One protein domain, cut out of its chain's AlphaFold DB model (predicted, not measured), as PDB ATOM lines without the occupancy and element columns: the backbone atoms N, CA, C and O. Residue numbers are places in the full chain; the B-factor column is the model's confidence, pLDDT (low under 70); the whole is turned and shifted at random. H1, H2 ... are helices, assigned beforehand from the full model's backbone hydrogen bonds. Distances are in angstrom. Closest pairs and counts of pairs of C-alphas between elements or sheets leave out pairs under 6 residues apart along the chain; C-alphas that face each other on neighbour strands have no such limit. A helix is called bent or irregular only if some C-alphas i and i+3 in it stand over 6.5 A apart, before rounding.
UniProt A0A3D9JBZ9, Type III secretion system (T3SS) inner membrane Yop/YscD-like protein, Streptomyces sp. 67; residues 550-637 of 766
ATOM      1  N   PRO A 550      24.758   2.279 -18.625       79.75
ATOM      2  CA  PRO A 550      24.546   1.781 -19.991       79.75
ATOM      3  C   PRO A 550      25.064   2.718 -21.096       79.75
ATOM      4  O   PRO A 550      25.568   2.256 -22.117       79.75
ATOM      5  N   ARG A 551      24.997   4.043 -20.882       81.75
ATOM      6  CA  ARG A 551      25.547   5.042 -21.817       81.75
ATOM      7  C   ARG A 551      27.073   5.114 -21.718       81.75
ATOM      8  O   ARG A 551      27.746   5.203 -22.742       81.75
ATOM      9  N   LEU A 552      27.619   5.036 -20.500       86.88
ATOM     10  CA  LEU A 552      29.067   5.044 -20.280       86.88
ATOM     11  C   LEU A 552      29.754   3.790 -20.824       86.88
ATOM     12  O   LEU A 552      30.825   3.917 -21.402       86.88
ATOM     13  N   SER A 553      29.156   2.605 -20.687       84.75
ATOM     14  CA  SER A 553      29.714   1.352 -21.213       84.75
ATOM     15  C   SER A 553      29.839   1.392 -22.737       84.75
ATOM     16  O   SER A 553      30.865   0.983 -23.277       84.75
ATOM     17  N   GLY A 554      28.847   1.956 -23.437       87.69
ATOM     18  CA  GLY A 554      28.929   2.206 -24.880       87.69
ATOM     19  C   GLY A 554      30.072   3.159 -25.247       87.69
ATOM     20  O   GLY A 554      30.891   2.834 -26.105       87.69
ATOM     21  N   LEU A 555      30.180   4.298 -24.554       89.06
ATOM     22  CA  LEU A 555      31.249   5.278 -24.781       89.06
ATOM     23  C   LEU A 555      32.646   4.717 -24.463       89.06
ATOM     24  O   LEU A 555      33.574   4.902 -25.243       89.06
ATOM     25  N   ALA A 556      32.803   3.993 -23.354       91.44
ATOM     26  CA  ALA A 556      34.067   3.385 -22.948       91.44
ATOM     27  C   ALA A 556      34.525   2.302 -23.939       91.44
ATOM     28  O   ALA A 556      35.690   2.291 -24.334       91.44
ATOM     29  N   ARG A 557      33.608   1.451 -24.424       92.38
ATOM     30  CA  ARG A 557      33.893   0.506 -25.518       92.38
ATOM     31  C   ARG A 557      34.307   1.236 -26.800       92.38
ATOM     32  O   ARG A 557      35.291   0.844 -27.416       92.38
ATOM     33  N   ALA A 558      33.628   2.326 -27.168       91.62
ATOM     34  CA  ALA A 558      33.984   3.132 -28.340       91.62
ATOM     35  C   ALA A 558      35.351   3.836 -28.204       91.62
ATOM     36  O   ALA A 558      36.047   4.011 -29.203       91.62
ATOM     37  N   VAL A 559      35.761   4.221 -26.991       93.75
ATOM     38  CA  VAL A 559      37.102   4.759 -26.697       93.75
ATOM     39  C   VAL A 559      38.174   3.667 -26.795       93.75
ATOM     40  O   VAL A 559      39.205   3.887 -27.427       93.75
ATOM     41  N   LEU A 560      37.933   2.477 -26.238       95.19
ATOM     42  CA  LEU A 560      38.880   1.357 -26.317       95.19
ATOM     43  C   LEU A 560      39.032   0.830 -27.752       95.19
ATOM     44  O   LEU A 560      40.157   0.616 -28.199       95.19
ATOM     45  N   ALA A 561      37.933   0.713 -28.503       94.19
ATOM     46  CA  ALA A 561      37.964   0.335 -29.916       94.19
ATOM     47  C   ALA A 561      38.755   1.350 -30.762       94.19
ATOM     48  O   ALA A 561      39.621   0.958 -31.536       94.19
ATOM     49  N   GLN A 562      38.540   2.658 -30.559       94.88
ATOM     50  CA  GLN A 562      39.350   3.709 -31.192       94.88
ATOM     51  C   GLN A 562      40.847   3.539 -30.939       94.88
ATOM     52  O   GLN A 562      41.650   3.661 -31.861       94.88
ATOM     53  N   LEU A 563      41.226   3.284 -29.687       95.38
ATOM     54  CA  LEU A 563      42.624   3.130 -29.311       95.38
ATOM     55  C   LEU A 563      43.233   1.875 -29.961       95.38
ATOM     56  O   LEU A 563      44.275   1.994 -30.605       95.38
ATOM     57  N   ALA A 564      42.549   0.730 -29.889       95.19
ATOM     58  CA  ALA A 564      43.008  -0.549 -30.439       95.19
ATOM     59  C   ALA A 564      43.048  -0.599 -31.983       95.19
ATOM     60  O   ALA A 564      43.948  -1.208 -32.561       95.19
ATOM     61  N   THR A 565      42.115   0.055 -32.683       94.69
ATOM     62  CA  THR A 565      42.140   0.139 -34.156       94.69
ATOM     63  C   THR A 565      43.241   1.079 -34.658       94.69
ATOM     64  O   THR A 565      43.799   0.846 -35.727       94.69
ATOM     65  N   LEU A 566      43.582   2.138 -33.915       94.12
ATOM     66  CA  LEU A 566      44.455   3.209 -34.419       94.12
ATOM     67  C   LEU A 566      45.919   3.144 -33.950       94.12
ATOM     68  O   LEU A 566      46.736   3.853 -34.530       94.12
ATOM     69  N   HIS A 567      46.285   2.295 -32.983       94.62
ATOM     70  CA  HIS A 567      47.666   2.157 -32.482       94.62
ATOM     71  C   HIS A 567      48.090   0.679 -32.434       94.62
ATOM     72  O   HIS A 567      47.276  -0.163 -32.060       94.62
ATOM     73  N   SER A 568      49.346   0.358 -32.779       92.31
ATOM     74  CA  SER A 568      49.853  -1.031 -32.723       92.31
ATOM     75  C   SER A 568      49.848  -1.572 -31.283       92.31
ATOM     76  O   SER A 568      50.172  -0.800 -30.374       92.31
ATOM     77  N   PRO A 569      49.572  -2.873 -31.049       90.00
ATOM     78  CA  PRO A 569      49.830  -3.517 -29.755       90.00
ATOM     79  C   PRO A 569      51.284  -3.353 -29.268       90.00
ATOM     80  O   PRO A 569      51.499  -3.247 -28.067       90.00
ATOM     81  N   ASP A 570      52.275  -3.209 -30.162       87.62
ATOM     82  CA  ASP A 570      53.682  -2.946 -29.780       87.62
ATOM     83  C   ASP A 570      53.891  -1.568 -29.113       87.62
ATOM     84  O   ASP A 570      54.952  -1.282 -28.557       87.62
ATOM     85  N   LEU A 571      52.905  -0.672 -29.240       88.12
ATOM     86  CA  LEU A 571      52.963   0.734 -28.828       88.12
ATOM     87  C   LEU A 571      51.867   1.118 -27.824       88.12
ATOM     88  O   LEU A 571      51.927   2.203 -27.240       88.12
ATOM     89  N   LEU A 572      50.857   0.263 -27.660       91.38
ATOM     90  CA  LEU A 572      49.706   0.462 -26.793       91.38
ATOM     91  C   LEU A 572      49.327  -0.864 -26.129       91.38
ATOM     92  O   LEU A 572      48.690  -1.724 -26.737       91.38
ATOM     93  N   GLU A 573      49.648  -0.961 -24.847       89.31
ATOM     94  CA  GLU A 573      49.120  -1.978 -23.945       89.31
ATOM     95  C   GLU A 573      47.764  -1.503 -23.379       89.31
ATOM     96  O   GLU A 573      47.596  -0.323 -23.052       89.31
ATOM     97  N   ILE A 574      46.784  -2.402 -23.269       92.94
ATOM     98  CA  ILE A 574      45.476  -2.145 -22.655       92.94
ATOM     99  C   ILE A 574      45.317  -3.079 -21.454       92.94
ATOM    100  O   ILE A 574      45.319  -4.296 -21.610       92.94
ATOM    101  N   VAL A 575      45.115  -2.504 -20.265       91.12
ATOM    102  CA  VAL A 575      44.805  -3.254 -19.038       91.12
ATOM    103  C   VAL A 575      43.381  -2.945 -18.580       91.12
ATOM    104  O   VAL A 575      43.014  -1.780 -18.422       91.12
ATOM    105  N   LEU A 576      42.578  -3.984 -18.348       91.94
ATOM    106  CA  LEU A 576      41.243  -3.878 -17.755       91.94
ATOM    107  C   LEU A 576      41.289  -4.292 -16.283       91.94
ATOM    108  O   LEU A 576      41.699  -5.405 -15.965       91.94
ATOM    109  N   ILE A 577      40.752  -3.447 -15.401       90.94
ATOM    110  CA  ILE A 577      40.450  -3.814 -14.013       90.94
ATOM    111  C   ILE A 577      38.964  -3.549 -13.749       90.94
ATOM    112  O   ILE A 577      38.520  -2.402 -13.712       90.94
ATOM    113  N   SER A 578      38.187  -4.622 -13.585       89.25
ATOM    114  CA  SER A 578      36.730  -4.602 -13.424       89.25
ATOM    115  C   SER A 578      36.332  -5.270 -12.103       89.25
ATOM    116  O   SER A 578      35.767  -6.356 -12.077       89.25
ATOM    117  N   ALA A 579      36.638  -4.603 -10.986       84.56
ATOM    118  CA  ALA A 579      36.462  -5.116  -9.618       84.56
ATOM    119  C   ALA A 579      35.196  -4.580  -8.904       84.56
ATOM    120  O   ALA A 579      35.188  -4.371  -7.689       84.56
ATOM    121  N   ASP A 580      34.123  -4.294  -9.649       84.31
ATOM    122  CA  ASP A 580      32.881  -3.754  -9.077       84.31
ATOM    123  C   ASP A 580      32.119  -4.814  -8.261       84.31
ATOM    124  O   ASP A 580      31.400  -5.659  -8.803       84.31
ATOM    125  N   ARG A 581      32.257  -4.723  -6.933       80.50
ATOM    126  CA  ARG A 581      31.596  -5.578  -5.933       80.50
ATOM    127  C   ARG A 581      30.062  -5.510  -5.921       80.50
ATOM    128  O   ARG A 581      29.452  -6.300  -5.210       80.50
ATOM    129  N   SER A 582      29.442  -4.539  -6.599       86.50
ATOM    130  CA  SER A 582      27.976  -4.401  -6.641       86.50
ATOM    131  C   SER A 582      27.311  -5.267  -7.717       86.50
ATOM    132  O   SER A 582      26.088  -5.384  -7.737       86.50
ATOM    133  N   ARG A 583      28.116  -5.891  -8.585       84.44
ATOM    134  CA  ARG A 583      27.695  -6.734  -9.711       84.44
ATOM    135  C   ARG A 583      28.282  -8.145  -9.553       84.44
ATOM    136  O   ARG A 583      29.329  -8.280  -8.914       84.44
ATOM    137  N   PRO A 584      27.665  -9.202 -10.105       86.75
ATOM    138  CA  PRO A 584      28.279 -10.525 -10.160       86.75
ATOM    139  C   PRO A 584      29.390 -10.562 -11.217       86.75
ATOM    140  O   PRO A 584      29.416  -9.757 -12.150       86.75
ATOM    141  N   GLU A 585      30.316 -11.508 -11.083       78.94
ATOM    142  CA  GLU A 585      31.464 -11.638 -11.987       78.94
ATOM    143  C   GLU A 585      31.050 -11.920 -13.433       78.94
ATOM    144  O   GLU A 585      31.562 -11.276 -14.344       78.94
ATOM    145  N   GLU A 586      30.048 -12.776 -13.633       80.69
ATOM    146  CA  GLU A 586      29.478 -13.103 -14.944       80.69
ATOM    147  C   GLU A 586      29.036 -11.850 -15.721       80.69
ATOM    148  O   GLU A 586      29.268 -11.741 -16.922       80.69
ATOM    149  N   GLU A 587      28.456 -10.856 -15.035       84.06
ATOM    150  CA  GLU A 587      28.002  -9.600 -15.647       84.06
ATOM    151  C   GLU A 587      29.171  -8.637 -15.940       84.06
ATOM    152  O   GLU A 587      29.106  -7.832 -16.875       84.06
ATOM    153  N   ARG A 588      30.267  -8.728 -15.171       83.44
ATOM    154  CA  ARG A 588      31.518  -8.001 -15.448       83.44
ATOM    155  C   ARG A 588      32.263  -8.631 -16.626       83.44
ATOM    156  O   ARG A 588      32.716  -7.898 -17.502       83.44
ATOM    157  N   ALA A 589      32.325  -9.959 -16.693       82.25
ATOM    158  CA  ALA A 589      32.902 -10.703 -17.806       82.25
ATOM    159  C   ALA A 589      32.097 -10.479 -19.098       82.25
ATOM    160  O   ALA A 589      32.665 -10.067 -20.104       82.25
ATOM    161  N   ALA A 590      30.768 -10.624 -19.072       81.44
ATOM    162  CA  ALA A 590      29.904 -10.384 -20.233       81.44
ATOM    163  C   ALA A 590      29.944  -8.929 -20.749       81.44
ATOM    164  O   ALA A 590      29.677  -8.672 -21.924       81.44
ATOM    165  N   GLU A 591      30.299  -7.950 -19.907       83.88
ATOM    166  CA  GLU A 591      30.474  -6.564 -20.351       83.88
ATOM    167  C   GLU A 591      31.771  -6.352 -21.167       83.88
ATOM    168  O   GLU A 591      31.811  -5.458 -22.024       83.88
ATOM    169  N   TRP A 592      32.809  -7.167 -20.945       88.88
ATOM    170  CA  TRP A 592      34.183  -6.867 -21.372       88.88
ATOM    171  C   TRP A 592      34.948  -8.013 -22.049       88.88
ATOM    172  O   TRP A 592      36.007  -7.746 -22.604       88.88
ATOM    173  N   SER A 593      34.418  -9.237 -22.089       83.56
ATOM    174  CA  SER A 593      35.064 -10.425 -22.679       83.56
ATOM    175  C   SER A 593      35.526 -10.234 -24.128       83.56
ATOM    176  O   SER A 593      36.530 -10.809 -24.539       83.56
ATOM    177  N   TRP A 594      34.857  -9.356 -24.883       86.44
ATOM    178  CA  TRP A 594      35.271  -8.933 -26.224       86.44
ATOM    179  C   TRP A 594      36.710  -8.377 -26.282       86.44
ATOM    180  O   TRP A 594      37.354  -8.481 -27.323       86.44
ATOM    181  N   LEU A 595      37.239  -7.833 -25.177       86.69
ATOM    182  CA  LEU A 595      38.619  -7.354 -25.082       86.69
ATOM    183  C   LEU A 595      39.650  -8.487 -25.175       86.69
ATOM    184  O   LEU A 595      40.740  -8.234 -25.673       86.69
ATOM    185  N   GLY A 596      39.316  -9.721 -24.771       80.81
ATOM    186  CA  GLY A 596      40.222 -10.881 -24.855       80.81
ATOM    187  C   GLY A 596      40.656 -11.238 -26.282       80.81
ATOM    188  O   GLY A 596      41.693 -11.863 -26.482       80.81
ATOM    189  N   TRP A 597      39.905 -10.774 -27.286       82.06
ATOM    190  CA  TRP A 597      40.229 -10.941 -28.704       82.06
ATOM    191  C   TRP A 597      41.251  -9.916 -29.225       82.06
ATOM    192  O   TRP A 597      41.772 -10.082 -30.327       82.06
ATOM    193  N   LEU A 598      41.547  -8.851 -28.469       87.19
ATOM    194  CA  LEU A 598      42.490  -7.815 -28.892       87.19
ATOM    195  C   LEU A 598      43.944  -8.256 -28.651       87.19
ATOM    196  O   LEU A 598      44.261  -8.770 -27.579       87.19
ATOM    197  N   PRO A 599      44.882  -7.980 -29.576       85.06
ATOM    198  CA  PRO A 599      46.298  -8.210 -29.306       85.06
ATOM    199  C   PRO A 599      46.839  -7.258 -28.224       85.06
ATOM    200  O   PRO A 599      47.797  -7.597 -27.547       85.06
ATOM    201  N   HIS A 600      46.205  -6.098 -28.014       91.19
ATOM    202  CA  HIS A 600      46.612  -5.063 -27.050       91.19
ATOM    203  C   HIS A 600      46.469  -5.457 -25.578       91.19
ATOM    204  O   HIS A 600      47.079  -4.814 -24.729       91.19
ATOM    205  N   VAL A 601      45.660  -6.474 -25.260       88.62
ATOM    206  CA  VAL A 601      45.552  -7.019 -23.892       88.62
ATOM    207  C   VAL A 601      46.493  -8.203 -23.665       88.62
ATOM    208  O   VAL A 601      46.462  -8.813 -22.595       88.62
ATOM    209  N   ARG A 602      47.312  -8.566 -24.661       81.81
ATOM    210  CA  ARG A 602      48.318  -9.614 -24.504       81.81
ATOM    211  C   ARG A 602      49.544  -9.040 -23.789       81.81
ATOM    212  O   ARG A 602      50.012  -7.967 -24.172       81.81
ATOM    213  N   PRO A 603      50.077  -9.742 -22.784       71.06
ATOM    214  CA  PRO A 603      51.282  -9.329 -22.094       71.06
ATOM    215  C   PRO A 603      52.483  -9.308 -23.037       71.06
ATOM    216  O   PRO A 603      52.679 -10.213 -23.851       71.06
ATOM    217  N   GLY A 604      53.330  -8.294 -22.881       63.47
ATOM    218  CA  GLY A 604      54.676  -8.317 -23.440       63.47
ATOM    219  C   GLY A 604      55.548  -9.365 -22.740       63.47
ATOM    220  O   GLY A 604      55.282  -9.778 -21.611       63.47
ATOM    221  N   HIS A 605      56.637  -9.768 -23.393       46.53
ATOM    222  CA  HIS A 605      57.655 -10.630 -22.789       46.53
ATOM    223  C   HIS A 605      58.123 -10.050 -21.433       46.53
ATOM    224  O   HIS A 605      58.377  -8.849 -21.352       46.53
ATOM    225  N   SER A 606      58.280 -10.904 -20.406       51.06
ATOM    226  CA  SER A 606      58.562 -10.591 -18.976       51.06
ATOM    227  C   SER A 606      57.376 -10.224 -18.058       51.06
ATOM    228  O   SER A 606      57.587  -9.653 -16.989       51.06
ATOM    229  N   GLN A 607      56.140 -10.582 -18.418       55.56
ATOM    230  CA  GLN A 607      54.963 -10.434 -17.547       55.56
ATOM    231  C   GLN A 607      54.399 -11.814 -17.168       55.56
ATOM    232  O   GLN A 607      54.087 -12.608 -18.055       55.56
ATOM    233  N   ASP A 608      54.223 -12.094 -15.873       45.53
ATOM    234  CA  ASP A 608      53.741 -13.392 -15.360       45.53
ATOM    235  C   ASP A 608      52.202 -13.512 -15.414       45.53
ATOM    236  O   ASP A 608      51.516 -13.752 -14.422       45.53
ATOM    237  N   CYS A 609      51.637 -13.301 -16.602       49.66
ATOM    238  CA  CYS A 609      50.218 -13.483 -16.910       49.66
ATOM    239  C   CYS A 609      50.038 -13.817 -18.404       49.66
ATOM    240  O   CYS A 609      51.003 -13.775 -19.164       49.66
ATOM    241  N   ARG A 610      48.809 -14.124 -18.847       46.72
ATOM    242  CA  ARG A 610      48.481 -14.359 -20.274       46.72
ATOM    243  C   ARG A 610      47.522 -13.355 -20.904       46.72
ATOM    244  O   ARG A 610      47.542 -13.188 -22.119       46.72
ATOM    245  N   LEU A 611      46.733 -12.656 -20.092       57.41
ATOM    246  CA  LEU A 611      45.871 -11.554 -20.511       57.41
ATOM    247  C   LEU A 611      45.883 -10.465 -19.437       57.41
ATOM    248  O   LEU A 611      45.893 -10.750 -18.240       57.41
ATOM    249  N   LEU A 612      45.833  -9.209 -19.868       77.12
ATOM    250  CA  LEU A 612      45.824  -8.024 -19.010       77.12
ATOM    251  C   LEU A 612      44.396  -7.636 -18.603       77.12
ATOM    252  O   LEU A 612      43.967  -6.488 -18.716       77.12
ATOM    253  N   LEU A 613      43.645  -8.633 -18.140       83.62
ATOM    254  CA  LEU A 613      42.244  -8.527 -17.757       83.62
ATOM    255  C   LEU A 613      42.086  -8.981 -16.304       83.62
ATOM    256  O   LEU A 613      42.640 -10.005 -15.914       83.62
ATOM    257  N   ALA A 614      41.325  -8.226 -15.515       82.12
ATOM    258  CA  ALA A 614      40.934  -8.598 -14.162       82.12
ATOM    259  C   ALA A 614      39.419  -8.453 -13.973       82.12
ATOM    260  O   ALA A 614      38.872  -7.352 -14.116       82.12
ATOM    261  N   TYR A 615      38.761  -9.561 -13.628       81.19
ATOM    262  CA  TYR A 615      37.317  -9.643 -13.392       81.19
ATOM    263  C   TYR A 615      36.959  -9.879 -11.928       81.19
ATOM    264  O   TYR A 615      35.915  -9.392 -11.493       81.19
ATOM    265  N   ASP A 616      37.801 -10.569 -11.161       79.88
ATOM    266  CA  ASP A 616      37.662 -10.723  -9.712       79.88
ATOM    267  C   ASP A 616      38.554  -9.731  -8.930       79.88
ATOM    268  O   ASP A 616      39.132  -8.788  -9.479       79.88
ATOM    269  N   ARG A 617      38.607  -9.899  -7.604       75.94
ATOM    270  CA  ARG A 617      39.331  -9.017  -6.679       75.94
ATOM    271  C   ARG A 617      40.828  -9.325  -6.572       75.94
ATOM    272  O   ARG A 617      41.601  -8.398  -6.340       75.94
ATOM    273  N   GLU A 618      41.223 -10.582  -6.685       73.12
ATOM    274  CA  GLU A 618      42.601 -11.058  -6.553       73.12
ATOM    275  C   GLU A 618      43.388 -10.765  -7.833       73.12
ATOM    276  O   GLU A 618      44.428 -10.105  -7.768       73.12
ATOM    277  N   GLN A 619      42.802 -11.062  -9.002       76.69
ATOM    278  CA  GLN A 619      43.280 -10.555 -10.292       76.69
ATOM    279  C   GLN A 619      43.444  -9.027 -10.256       76.69
ATOM    280  O   GLN A 619      44.478  -8.498 -10.665       76.69
ATOM    281  N   ALA A 620      42.449  -8.297  -9.738       81.69
ATOM    282  CA  ALA A 620      42.497  -6.838  -9.675       81.69
ATOM    283  C   ALA A 620      43.603  -6.307  -8.751       81.69
ATOM    284  O   ALA A 620      44.227  -5.298  -9.087       81.69
ATOM    285  N   ALA A 621      43.874  -6.975  -7.625       79.44
ATOM    286  CA  ALA A 621      44.992  -6.637  -6.745       79.44
ATOM    287  C   ALA A 621      46.329  -6.849  -7.474       79.44
ATOM    288  O   ALA A 621      47.081  -5.893  -7.651       79.44
ATOM    289  N   ALA A 622      46.559  -8.051  -8.014       75.00
ATOM    290  CA  ALA A 622      47.795  -8.402  -8.711       75.00
ATOM    291  C   ALA A 622      48.071  -7.505  -9.935       75.00
ATOM    292  O   ALA A 622      49.196  -7.040 -10.127       75.00
ATOM    293  N   ARG A 623      47.047  -7.193 -10.750       81.56
ATOM    294  CA  ARG A 623      47.181  -6.236 -11.867       81.56
ATOM    295  C   ARG A 623      47.479  -4.812 -11.376       81.56
ATOM    296  O   ARG A 623      48.242  -4.105 -12.028       81.56
ATOM    297  N   THR A 624      46.919  -4.385 -10.240       85.12
ATOM    298  CA  THR A 624      47.191  -3.054  -9.662       85.12
ATOM    299  C   THR A 624      48.623  -2.950  -9.137       85.12
ATOM    300  O   THR A 624      49.307  -1.973  -9.430       85.12
ATOM    301  N   GLU A 625      49.098  -3.955  -8.402       81.75
ATOM    302  CA  GLU A 625      50.457  -3.989  -7.848       81.75
ATOM    303  C   GLU A 625      51.521  -4.015  -8.954       81.75
ATOM    304  O   GLU A 625      52.498  -3.265  -8.892       81.75
ATOM    305  N   GLU A 626      51.303  -4.782 -10.028       80.62
ATOM    306  CA  GLU A 626      52.225  -4.789 -11.167       80.62
ATOM    307  C   GLU A 626      52.233  -3.449 -11.929       80.62
ATOM    308  O   GLU A 626      53.299  -2.965 -12.316       80.62
ATOM    309  N   LEU A 627      51.071  -2.806 -12.109       85.06
ATOM    310  CA  LEU A 627      50.990  -1.466 -12.704       85.06
ATOM    311  C   LEU A 627      51.720  -0.413 -11.857       85.06
ATOM    312  O   LEU A 627      52.413   0.437 -12.418       85.06
ATOM    313  N   LEU A 628      51.612  -0.479 -10.526       87.31
ATOM    314  CA  LEU A 628      52.348   0.408  -9.622       87.31
ATOM    315  C   LEU A 628      53.864   0.197  -9.755       87.31
ATOM    316  O   LEU A 628      54.578   1.168 -10.009       87.31
ATOM    317  N   ARG A 629      54.342  -1.058  -9.715       83.19
ATOM    318  CA  ARG A 629      55.761  -1.396  -9.937       83.19
ATOM    319  C   ARG A 629      56.286  -0.819 -11.257       83.19
ATOM    320  O   ARG A 629      57.338  -0.188 -11.275       83.19
ATOM    321  N   ARG A 630      55.543  -0.977 -12.359       82.12
ATOM    322  CA  ARG A 630      55.920  -0.431 -13.678       82.12
ATOM    323  C   ARG A 630      56.015   1.095 -13.685       82.12
ATOM    324  O   ARG A 630      56.912   1.643 -14.322       82.12
ATOM    325  N   VAL A 631      55.102   1.793 -13.005       84.69
ATOM    326  CA  VAL A 631      55.129   3.263 -12.893       84.69
ATOM    327  C   VAL A 631      56.341   3.726 -12.081       84.69
ATOM    328  O   VAL A 631      57.000   4.694 -12.468       84.69
ATOM    329  N   GLU A 632      56.680   3.015 -11.005       86.06
ATOM    330  CA  GLU A 632      57.876   3.275 -10.197       86.06
ATOM    331  C   GLU A 632      59.170   3.007 -10.982       86.06
ATOM    332  O   GLU A 632      60.048   3.869 -11.013       86.06
ATOM    333  N   GLU A 633      59.270   1.886 -11.700       82.25
ATOM    334  CA  GLU A 633      60.404   1.560 -12.578       82.25
ATOM    335  C   GLU A 633      60.558   2.559 -13.735       82.25
ATOM    336  O   GLU A 633      61.673   2.984 -14.055       82.25
ATOM    337  N   TYR A 634      59.450   2.998 -14.342       79.00
ATOM    338  CA  TYR A 634      59.471   4.019 -15.389       79.00
ATOM    339  C   TYR A 634      60.010   5.350 -14.849       79.00
ATOM    340  O   TYR A 634      60.941   5.911 -15.438       79.00
ATOM    341  N   ALA A 635      59.504   5.806 -13.697       82.62
ATOM    342  CA  ALA A 635      59.970   7.017 -13.024       82.62
ATOM    343  C   ALA A 635      61.440   6.915 -12.571       82.62
ATOM    344  O   ALA A 635      62.206   7.865 -12.746       82.62
ATOM    345  N   ALA A 636      61.859   5.758 -12.049       80.38
ATOM    346  CA  ALA A 636      63.241   5.481 -11.663       80.38
ATOM    347  C   ALA A 636      64.196   5.446 -12.868       80.38
ATOM    348  O   ALA A 636      65.355   5.835 -12.742       80.38
ATOM    349  N   SER A 637      63.716   5.065 -14.060       77.38
ATOM    350  CA  SER A 637      64.522   5.015 -15.292       77.38
ATOM    351  C   SER A 637      64.940   6.385 -15.856       77.38
ATOM    352  O   SER A 637      65.453   6.461 -16.971       77.38
TER     353      SER A 637
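This is residues 550 to 637 of the 766 residues of the protein "Type III secretion system (T3SS) inner membrane Yop/YscD-like protein" of Streptomyces sp. 67 (UniProt A0A3D9JBZ9). Three helices stand round a middle made by two long links: H1 and H2 run loosely side by side at one end, and H3 lies apart from both, its last part sticking out with the final residue as residues 628 to 637. In the middle the two links run next to each other in one short parallel pairing, residues 576 to 577 with residues 613 to 614. The printed part has 88 residues with three named helices, in the order H1, H2, H3, and no named strand; the class is all helix. It is compact, with a radius of gyration of the C-alphas of 13.7 A, and spans 40 by 31 by 21 A.

H1, residues 550 to 566, and H2, residues 585 to 597, are close but not clearly touching; their closest C-alphas, those of Ser 553 and Glu 591, are 8.0 A apart. They run the same way at a shallow tilt of 19 degrees. H3, residues 617 to 636, is apart from H1 and from H2. Every O i to N i+4 pair is within hydrogen-bond range in H3, 12 of 13 are in H1, and 4 of 9 in H2, where 6 of 10 O i to N i+3 pairs are.

H1 begins at C-alpha 550 (24.546, 1.781, -19.991) and is 24.6 A long from first to last C-alpha. H2 measures 18.9 A and is irregular: C-alphas 591 and 594 are 7.9 A apart. H3 measures 28.4 A and ends at C-alpha 636 (63.241, 5.481, -11.663).

The C-alphas farthest apart, those of Pro 550 and Ser 637, are 40.4 A apart. The printed part has no cut. Both links are long, with 18 residues between H1 and H2 and 19 between H2 and H3. The mean pLDDT of the printed part is 82.4, and residues 604 to 611 are under 70.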